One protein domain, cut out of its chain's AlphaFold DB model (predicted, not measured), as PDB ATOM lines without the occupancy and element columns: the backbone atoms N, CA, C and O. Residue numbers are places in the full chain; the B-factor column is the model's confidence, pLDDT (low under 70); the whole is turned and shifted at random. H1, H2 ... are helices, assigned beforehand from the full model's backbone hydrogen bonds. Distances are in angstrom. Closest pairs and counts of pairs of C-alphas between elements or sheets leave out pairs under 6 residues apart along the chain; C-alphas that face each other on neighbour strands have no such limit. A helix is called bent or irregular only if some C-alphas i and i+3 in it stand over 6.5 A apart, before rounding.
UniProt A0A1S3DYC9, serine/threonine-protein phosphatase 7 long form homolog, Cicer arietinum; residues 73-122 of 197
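Overview. This is residues 73 to 122 of the 197 residues of the protein "serine/threonine-protein phosphatase 7 long form homolog" of Cicer arietinum (UniProt A0A1S3DYC9). Little regular structure is present: two short helices, H1 then H2, stand at opposite ends of a flat, loose shape made mostly of loops. From the first residue, residues 73 to 86 run out to H1, residues 93 to 105 cross back to H2, and the tail after H2 folds back. The printed part has 50 residues, 15 of them in the two named helices, with no named strand; the class is all helix. The whole is loose, with a radius of gyration of the C-alphas of 12.4 A and spans of 30 by 25 by 13 A.

Along the chain. H1, residues 87 to 92, begins at C-alpha 87 (132.988, 113.919, 128.316) and is 9.8 A long. H1 is neither bent nor irregular, but only just: C-alphas 88 and 91 are 6.2 A apart. H2, residues 106 to 114, is 12.1 A long and ends at C-alpha 114 (147.384, 133.238, 119.332).

Arrangement. H1 and H2 are apart, with no C-alpha of one within 8 A of the other. In H2 every O i to N i+4 pair is within hydrogen-bond range; in H1 0 of 2 are, beside 2 of 3 O i to N i+3 pairs.

Size, cuts and confidence. The farthest C-alphas, of Phe 85 and Glu 107, are 33.1 A apart. The printed part has no cut. The link from H1 to H2, 13 residues, is long. No printed residue is under 70 in pLDDT.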
ATOM      1  N   SER A  73     144.137 122.344 124.720       83.81
ATOM      2  CA  SER A  73     144.901 121.720 125.813       83.81
ATOM      3  C   SER A  73     145.604 122.747 126.704       83.81
ATOM      4  O   SER A  73     145.757 122.524 127.898       83.81
ATOM      5  N   CYS A  74     145.980 123.891 126.136       84.81
ATOM      6  CA  CYS A  74     146.700 124.963 126.809       84.81
ATOM      7  C   CYS A  74     145.889 125.721 127.877       84.81
ATOM      8  O   CYS A  74     146.471 126.368 128.744       84.81
ATOM      9  N   VAL A  75     144.556 125.624 127.842       87.81
ATOM     10  CA  VAL A  75     143.656 126.235 128.841       87.81
ATOM     11  C   VAL A  75     142.954 125.192 129.709       87.81
ATOM     12  O   VAL A  75     142.146 125.537 130.574       87.81
ATOM     13  N   ALA A  76     143.217 123.910 129.453       90.06
ATOM     14  CA  ALA A  76     142.607 122.799 130.159       90.06
ATOM     15  C   ALA A  76     143.412 122.452 131.418       90.06
ATOM     16  O   ALA A  76     144.636 122.340 131.344       90.06
ATOM     17  N   PRO A  77     142.759 122.221 132.568       90.25
ATOM     18  CA  PRO A  77     143.442 121.647 133.713       90.25
ATOM     19  C   PRO A  77     143.869 120.206 133.428       90.25
ATOM     20  O   PRO A  77     143.186 119.454 132.722       90.25
ATOM     21  N   ASP A  78     144.955 119.793 134.072       89.88
ATOM     22  CA  ASP A  78     145.340 118.391 134.128       89.88
ATOM     23  C   ASP A  78     144.286 117.639 134.964       89.88
ATOM     24  O   ASP A  78     144.072 117.931 136.144       89.88
ATOM     25  N   ALA A  79     143.602 116.676 134.341       89.56
ATOM     26  CA  ALA A  79     142.585 115.846 134.984       89.56
ATOM     27  C   ALA A  79     143.106 114.407 135.172       89.56
ATOM     28  O   ALA A  79     143.470 113.778 134.171       89.56
ATOM     29  N   PRO A  80     143.110 113.861 136.407       85.25
ATOM     30  CA  PRO A  80     143.585 112.500 136.687       85.25
ATOM     31  C   PRO A  80     142.636 111.423 136.141       85.25
ATOM     32  O   PRO A  80     143.024 110.276 135.932       85.25
ATOM     33  N   SER A  81     141.380 111.795 135.904       85.94
ATOM     34  CA  SER A  81     140.334 110.954 135.338       85.94
ATOM     35  C   SER A  81     140.599 110.638 133.862       85.94
ATOM     36  O   SER A  81     140.903 111.522 133.047       85.94
ATOM     37  N   ALA A  82     140.402 109.367 133.506       87.25
ATOM     38  CA  ALA A  82     140.397 108.911 132.122       87.25
ATOM     39  C   ALA A  82     139.290 109.599 131.302       87.25
ATOM     40  O   ALA A  82     138.339 110.172 131.840       87.25
ATOM     41  N   TRP A  83     139.412 109.531 129.977       87.94
ATOM     42  CA  TRP A  83     138.372 110.008 129.071       87.94
ATOM     43  C   TRP A  83     137.158 109.081 129.179       87.94
ATOM     44  O   TRP A  83     137.238 107.908 128.826       87.94
ATOM     45  N   ILE A  84     136.050 109.611 129.693       86.00
ATOM     46  CA  ILE A  84     134.795 108.885 129.918       86.00
ATOM     47  C   ILE A  84     133.648 109.605 129.222       86.00
ATOM     48  O   ILE A  84     133.679 110.827 129.084       86.00
ATOM     49  N   PHE A  85     132.629 108.856 128.803       85.06
ATOM     50  CA  PHE A  85     131.399 109.438 128.282       85.06
ATOM     51  C   PHE A  85     130.327 109.511 129.387       85.06
ATOM     52  O   PHE A  85     130.140 108.512 130.084       85.06
ATOM     53  N   PRO A  86     129.604 110.639 129.535       85.94
ATOM     54  CA  PRO A  86     129.752 111.891 128.788       85.94
ATOM     55  C   PRO A  86     131.041 112.638 129.153       85.94
ATOM     56  O   PRO A  86     131.403 112.734 130.324       85.94
ATOM     57  N   LEU A  87     131.698 113.235 128.150       87.12
ATOM     58  CA  LEU A  87     132.988 113.919 128.316       87.12
ATOM     59  C   LEU A  87     132.969 114.967 129.443       87.12
ATOM     60  O   LEU A  87     133.916 115.064 130.222       87.12
ATOM     61  N   ALA A  88     131.874 115.708 129.612       84.06
ATOM     62  CA  ALA A  88     131.762 116.704 130.680       84.06
ATOM     63  C   ALA A  88     131.984 116.130 132.098       84.06
ATOM     64  O   ALA A  88     132.392 116.853 133.003       84.06
ATOM     65  N   GLN A  89     131.773 114.826 132.299       85.94
ATOM     66  CA  GLN A  89     131.985 114.170 133.587       85.94
ATOM     67  C   GLN A  89     133.461 114.132 134.000       85.94
ATOM     68  O   GLN A  89     133.754 114.192 135.192       85.94
ATOM     69  N   ARG A  90     134.401 114.086 133.045       87.62
ATOM     70  CA  ARG A  90     135.843 113.967 133.329       87.62
ATOM     71  C   ARG A  90     136.351 115.059 134.264       87.62
ATOM     72  O   ARG A  90     137.175 114.775 135.130       87.62
ATOM     73  N   PHE A  91     135.853 116.280 134.088       87.38
ATOM     74  CA  PHE A  91     136.291 117.443 134.850       87.38
ATOM     75  C   PHE A  91     135.474 117.689 136.129       87.38
ATOM     76  O   PHE A  91     135.786 118.601 136.887       87.38
ATOM     77  N   ASN A  92     134.469 116.857 136.412       81.62
ATOM     78  CA  ASN A  92     133.669 116.948 137.637       81.62
ATOM     79  C   ASN A  92     134.204 116.066 138.779       81.62
ATOM     80  O   ASN A  92     133.728 116.176 139.905       81.62
ATOM     81  N   SER A  93     135.190 115.204 138.517       70.81
ATOM     82  CA  SER A  93     135.651 114.170 139.460       70.81
ATOM     83  C   SER A  93     136.587 114.664 140.578       70.81
ATOM     84  O   SER A  93     137.093 113.851 141.348       70.81
ATOM     85  N   GLY A  94     136.816 115.977 140.694       78.12
ATOM     86  CA  GLY A  94     137.786 116.549 141.634       78.12
ATOM     87  C   GLY A  94     139.245 116.260 141.248       78.12
ATOM     88  O   GLY A  94     139.525 115.561 140.276       78.12
ATOM     89  N   GLY A  95     140.196 116.847 141.983       83.56
ATOM     90  CA  GLY A  95     141.632 116.625 141.747       83.56
ATOM     91  C   GLY A  95     142.187 117.266 140.469       83.56
ATOM     92  O   GLY A  95     143.233 116.842 139.984       83.56
ATOM     93  N   LEU A  96     141.495 118.268 139.921       89.94
ATOM     94  CA  LEU A  96     141.992 119.054 138.796       89.94
ATOM     95  C   LEU A  96     143.229 119.845 139.209       89.94
ATOM     96  O   LEU A  96     143.212 120.554 140.217       89.94
ATOM     97  N   ASN A  97     144.280 119.751 138.404       88.44
ATOM     98  CA  ASN A  97     145.490 120.523 138.601       88.44
ATOM     99  C   ASN A  97     145.566 121.662 137.576       88.44
ATOM    100  O   ASN A  97     145.598 121.435 136.367       88.44
ATOM    101  N   PHE A  98     145.621 122.892 138.084       88.12
ATOM    102  CA  PHE A  98     145.689 124.108 137.283       88.12
ATOM    103  C   PHE A  98     147.082 124.754 137.263       88.12
ATOM    104  O   PHE A  98     147.244 125.807 136.668       88.12
ATOM    105  N   THR A  99     148.118 124.141 137.850       86.12
ATOM    106  CA  THR A  99     149.457 124.762 137.965       86.12
ATOM    107  C   THR A  99     150.073 125.191 136.633       86.12
ATOM    108  O   THR A  99     150.935 126.060 136.617       86.12
ATOM    109  N   LYS A 100     149.676 124.555 135.525       80.62
ATOM    110  CA  LYS A 100     150.159 124.858 134.167       80.62
ATOM    111  C   LYS A 100     149.221 125.773 133.376       80.62
ATOM    112  O   LYS A 100     149.522 126.098 132.234       80.62
ATOM    113  N   VAL A 101     148.084 126.141 133.956       81.56
ATOM    114  CA  VAL A 101     147.067 126.968 133.315       81.56
ATOM    115  C   VAL A 101     147.228 128.398 133.841       81.56
ATOM    116  O   VAL A 101     147.265 128.585 135.059       81.56
ATOM    117  N   PRO A 102     147.323 129.418 132.969       75.44
ATOM    118  CA  PRO A 102     147.374 130.808 133.413       75.44
ATOM    119  C   PRO A 102     146.184 131.151 134.326       75.44
ATOM    120  O   PRO A 102     145.038 130.789 134.051       75.44
ATOM    121  N   HIS A 103     146.424 131.860 135.427       75.75
ATOM    122  CA  HIS A 103     145.379 132.247 136.378       75.75
ATOM    123  C   HIS A 103     145.243 133.761 136.427       75.75
ATOM    124  O   HIS A 103     146.214 134.452 136.712       75.75
ATOM    125  N   ASN A 104     144.030 134.268 136.179       78.88
ATOM    126  CA  ASN A 104     143.743 135.707 136.110       78.88
ATOM    127  C   ASN A 104     144.669 136.480 135.149       78.88
ATOM    128  O   ASN A 104     144.845 137.686 135.289       78.88
ATOM    129  N   ASP A 105     145.231 135.781 134.164       84.81
ATOM    130  CA  ASP A 105     146.214 136.308 133.226       84.81
ATOM    131  C   ASP A 105     145.637 136.290 131.809       84.81
ATOM    132  O   ASP A 105     145.834 135.361 131.025       84.81
ATOM    133  N   ILE A 106     144.848 137.321 131.508       86.50
ATOM    134  CA  ILE A 106     144.189 137.477 130.206       86.50
ATOM    135  C   ILE A 106     145.229 137.572 129.082       86.50
ATOM    136  O   ILE A 106     144.997 137.054 127.989       86.50
ATOM    137  N   GLU A 107     146.362 138.227 129.339       89.00
ATOM    138  CA  GLU A 107     147.437 138.380 128.361       89.00
ATOM    139  C   GLU A 107     148.101 137.032 128.067       89.00
ATOM    140  O   GLU A 107     148.228 136.663 126.901       89.00
ATOM    141  N   GLY A 108     148.400 136.242 129.101       87.38
ATOM    142  CA  GLY A 108     148.913 134.882 128.962       87.38
ATOM    143  C   GLY A 108     147.968 133.957 128.197       87.38
ATOM    144  O   GLY A 108     148.412 133.230 127.306       87.38
ATOM    145  N   TYR A 109     146.659 134.019 128.474       87.19
ATOM    146  CA  TYR A 109     145.654 133.273 127.705       87.19
ATOM    147  C   TYR A 109     145.647 133.665 126.227       87.19
ATOM    148  O   TYR A 109     145.689 132.782 125.373       87.19
ATOM    149  N   ARG A 110     145.610 134.969 125.919       89.81
ATOM    150  CA  ARG A 110     145.632 135.464 124.533       89.81
ATOM    151  C   ARG A 110     146.890 135.014 123.813       89.81
ATOM    152  O   ARG A 110     146.785 134.357 122.788       89.81
ATOM    153  N   ASN A 111     148.050 135.260 124.414       89.44
ATOM    154  CA  ASN A 111     149.334 134.870 123.853       89.44
ATOM    155  C   ASN A 111     149.380 133.367 123.545       89.44
ATOM    156  O   ASN A 111     149.811 132.955 122.474       89.44
ATOM    157  N   THR A 112     148.882 132.539 124.459       88.88
ATOM    158  CA  THR A 112     148.895 131.084 124.290       88.88
ATOM    159  C   THR A 112     147.930 130.610 123.197       88.88
ATOM    160  O   THR A 112     148.249 129.679 122.464       88.88
ATOM    161  N   ILE A 113     146.762 131.244 123.063       90.19
ATOM    162  CA  ILE A 113     145.797 130.932 121.999       90.19
ATOM    163  C   ILE A 113     146.307 131.422 120.636       90.19
ATOM    164  O   ILE A 113     146.214 130.678 119.663       90.19
ATOM    165  N   ASP A 114     146.883 132.624 120.569       92.25
ATOM    166  CA  ASP A 114     147.384 133.238 119.332       92.25
ATOM    167  C   ASP A 114     148.565 132.461 118.723       92.25
ATOM    168  O   ASP A 114     148.735 132.442 117.505       92.25
ATOM    169  N   HIS A 115     149.360 131.785 119.559       91.06
ATOM    170  CA  HIS A 115     150.495 130.957 119.131       91.06
ATOM    171  C   HIS A 115     150.160 129.465 119.006       91.06
ATOM    172  O   HIS A 115     151.048 128.662 118.713       91.06
ATOM    173  N   MET A 116     148.903 129.075 119.229       91.38
ATOM    174  CA  MET A 116     148.491 127.679 119.147       91.38
ATOM    175  C   MET A 116     148.531 127.181 117.700       91.38
ATOM    176  O   MET A 116     147.951 127.768 116.784       91.38
ATOM    177  N   MET A 117     149.161 126.032 117.504       91.12
ATOM    178  CA  MET A 117     149.273 125.379 116.210       91.12
ATOM    179  C   MET A 117     148.071 124.464 115.930       91.12
ATOM    180  O   MET A 117     147.416 123.942 116.832       91.12
ATOM    181  N   VAL A 118     147.801 124.193 114.648       87.38
ATOM    182  CA  VAL A 118     146.638 123.393 114.206       87.38
ATOM    183  C   VAL A 118     146.597 121.998 114.843       87.38
ATOM    184  O   VAL A 118     145.519 121.497 115.154       87.38
ATOM    185  N   GLN A 119     147.757 121.373 115.050       89.25
ATOM    186  CA  GLN A 119     147.888 120.050 115.665       89.25
ATOM    187  C   GLN A 119     147.626 120.037 117.176       89.25
ATOM    188  O   GLN A 119     147.351 118.979 117.739       89.25
ATOM    189  N   GLU A 120     147.728 121.191 117.836       90.25
ATOM    190  CA  GLU A 120     147.453 121.327 119.269       90.25
ATOM    191  C   GLU A 120     145.947 121.443 119.523       90.25
ATOM    192  O   GLU A 120     145.455 121.009 120.569       90.25
ATOM    193  N   PHE A 121     145.199 121.938 118.532       92.00
ATOM    194  CA  PHE A 121     143.747 121.940 118.570       92.00
ATOM    195  C   PHE A 121     143.175 120.541 118.317       92.00
ATOM    196  O   PHE A 121     143.320 119.946 117.245       92.00
ATOM    197  N   ARG A 122     142.420 120.014 119.284       92.81
ATOM    198  CA  ARG A 122     141.742 118.723 119.122       92.81
ATOM    199  C   ARG A 122     140.391 118.893 118.428       92.81
ATOM    200  O   ARG A 122     139.385 119.243 119.044       92.81
TER     201      ARG A 122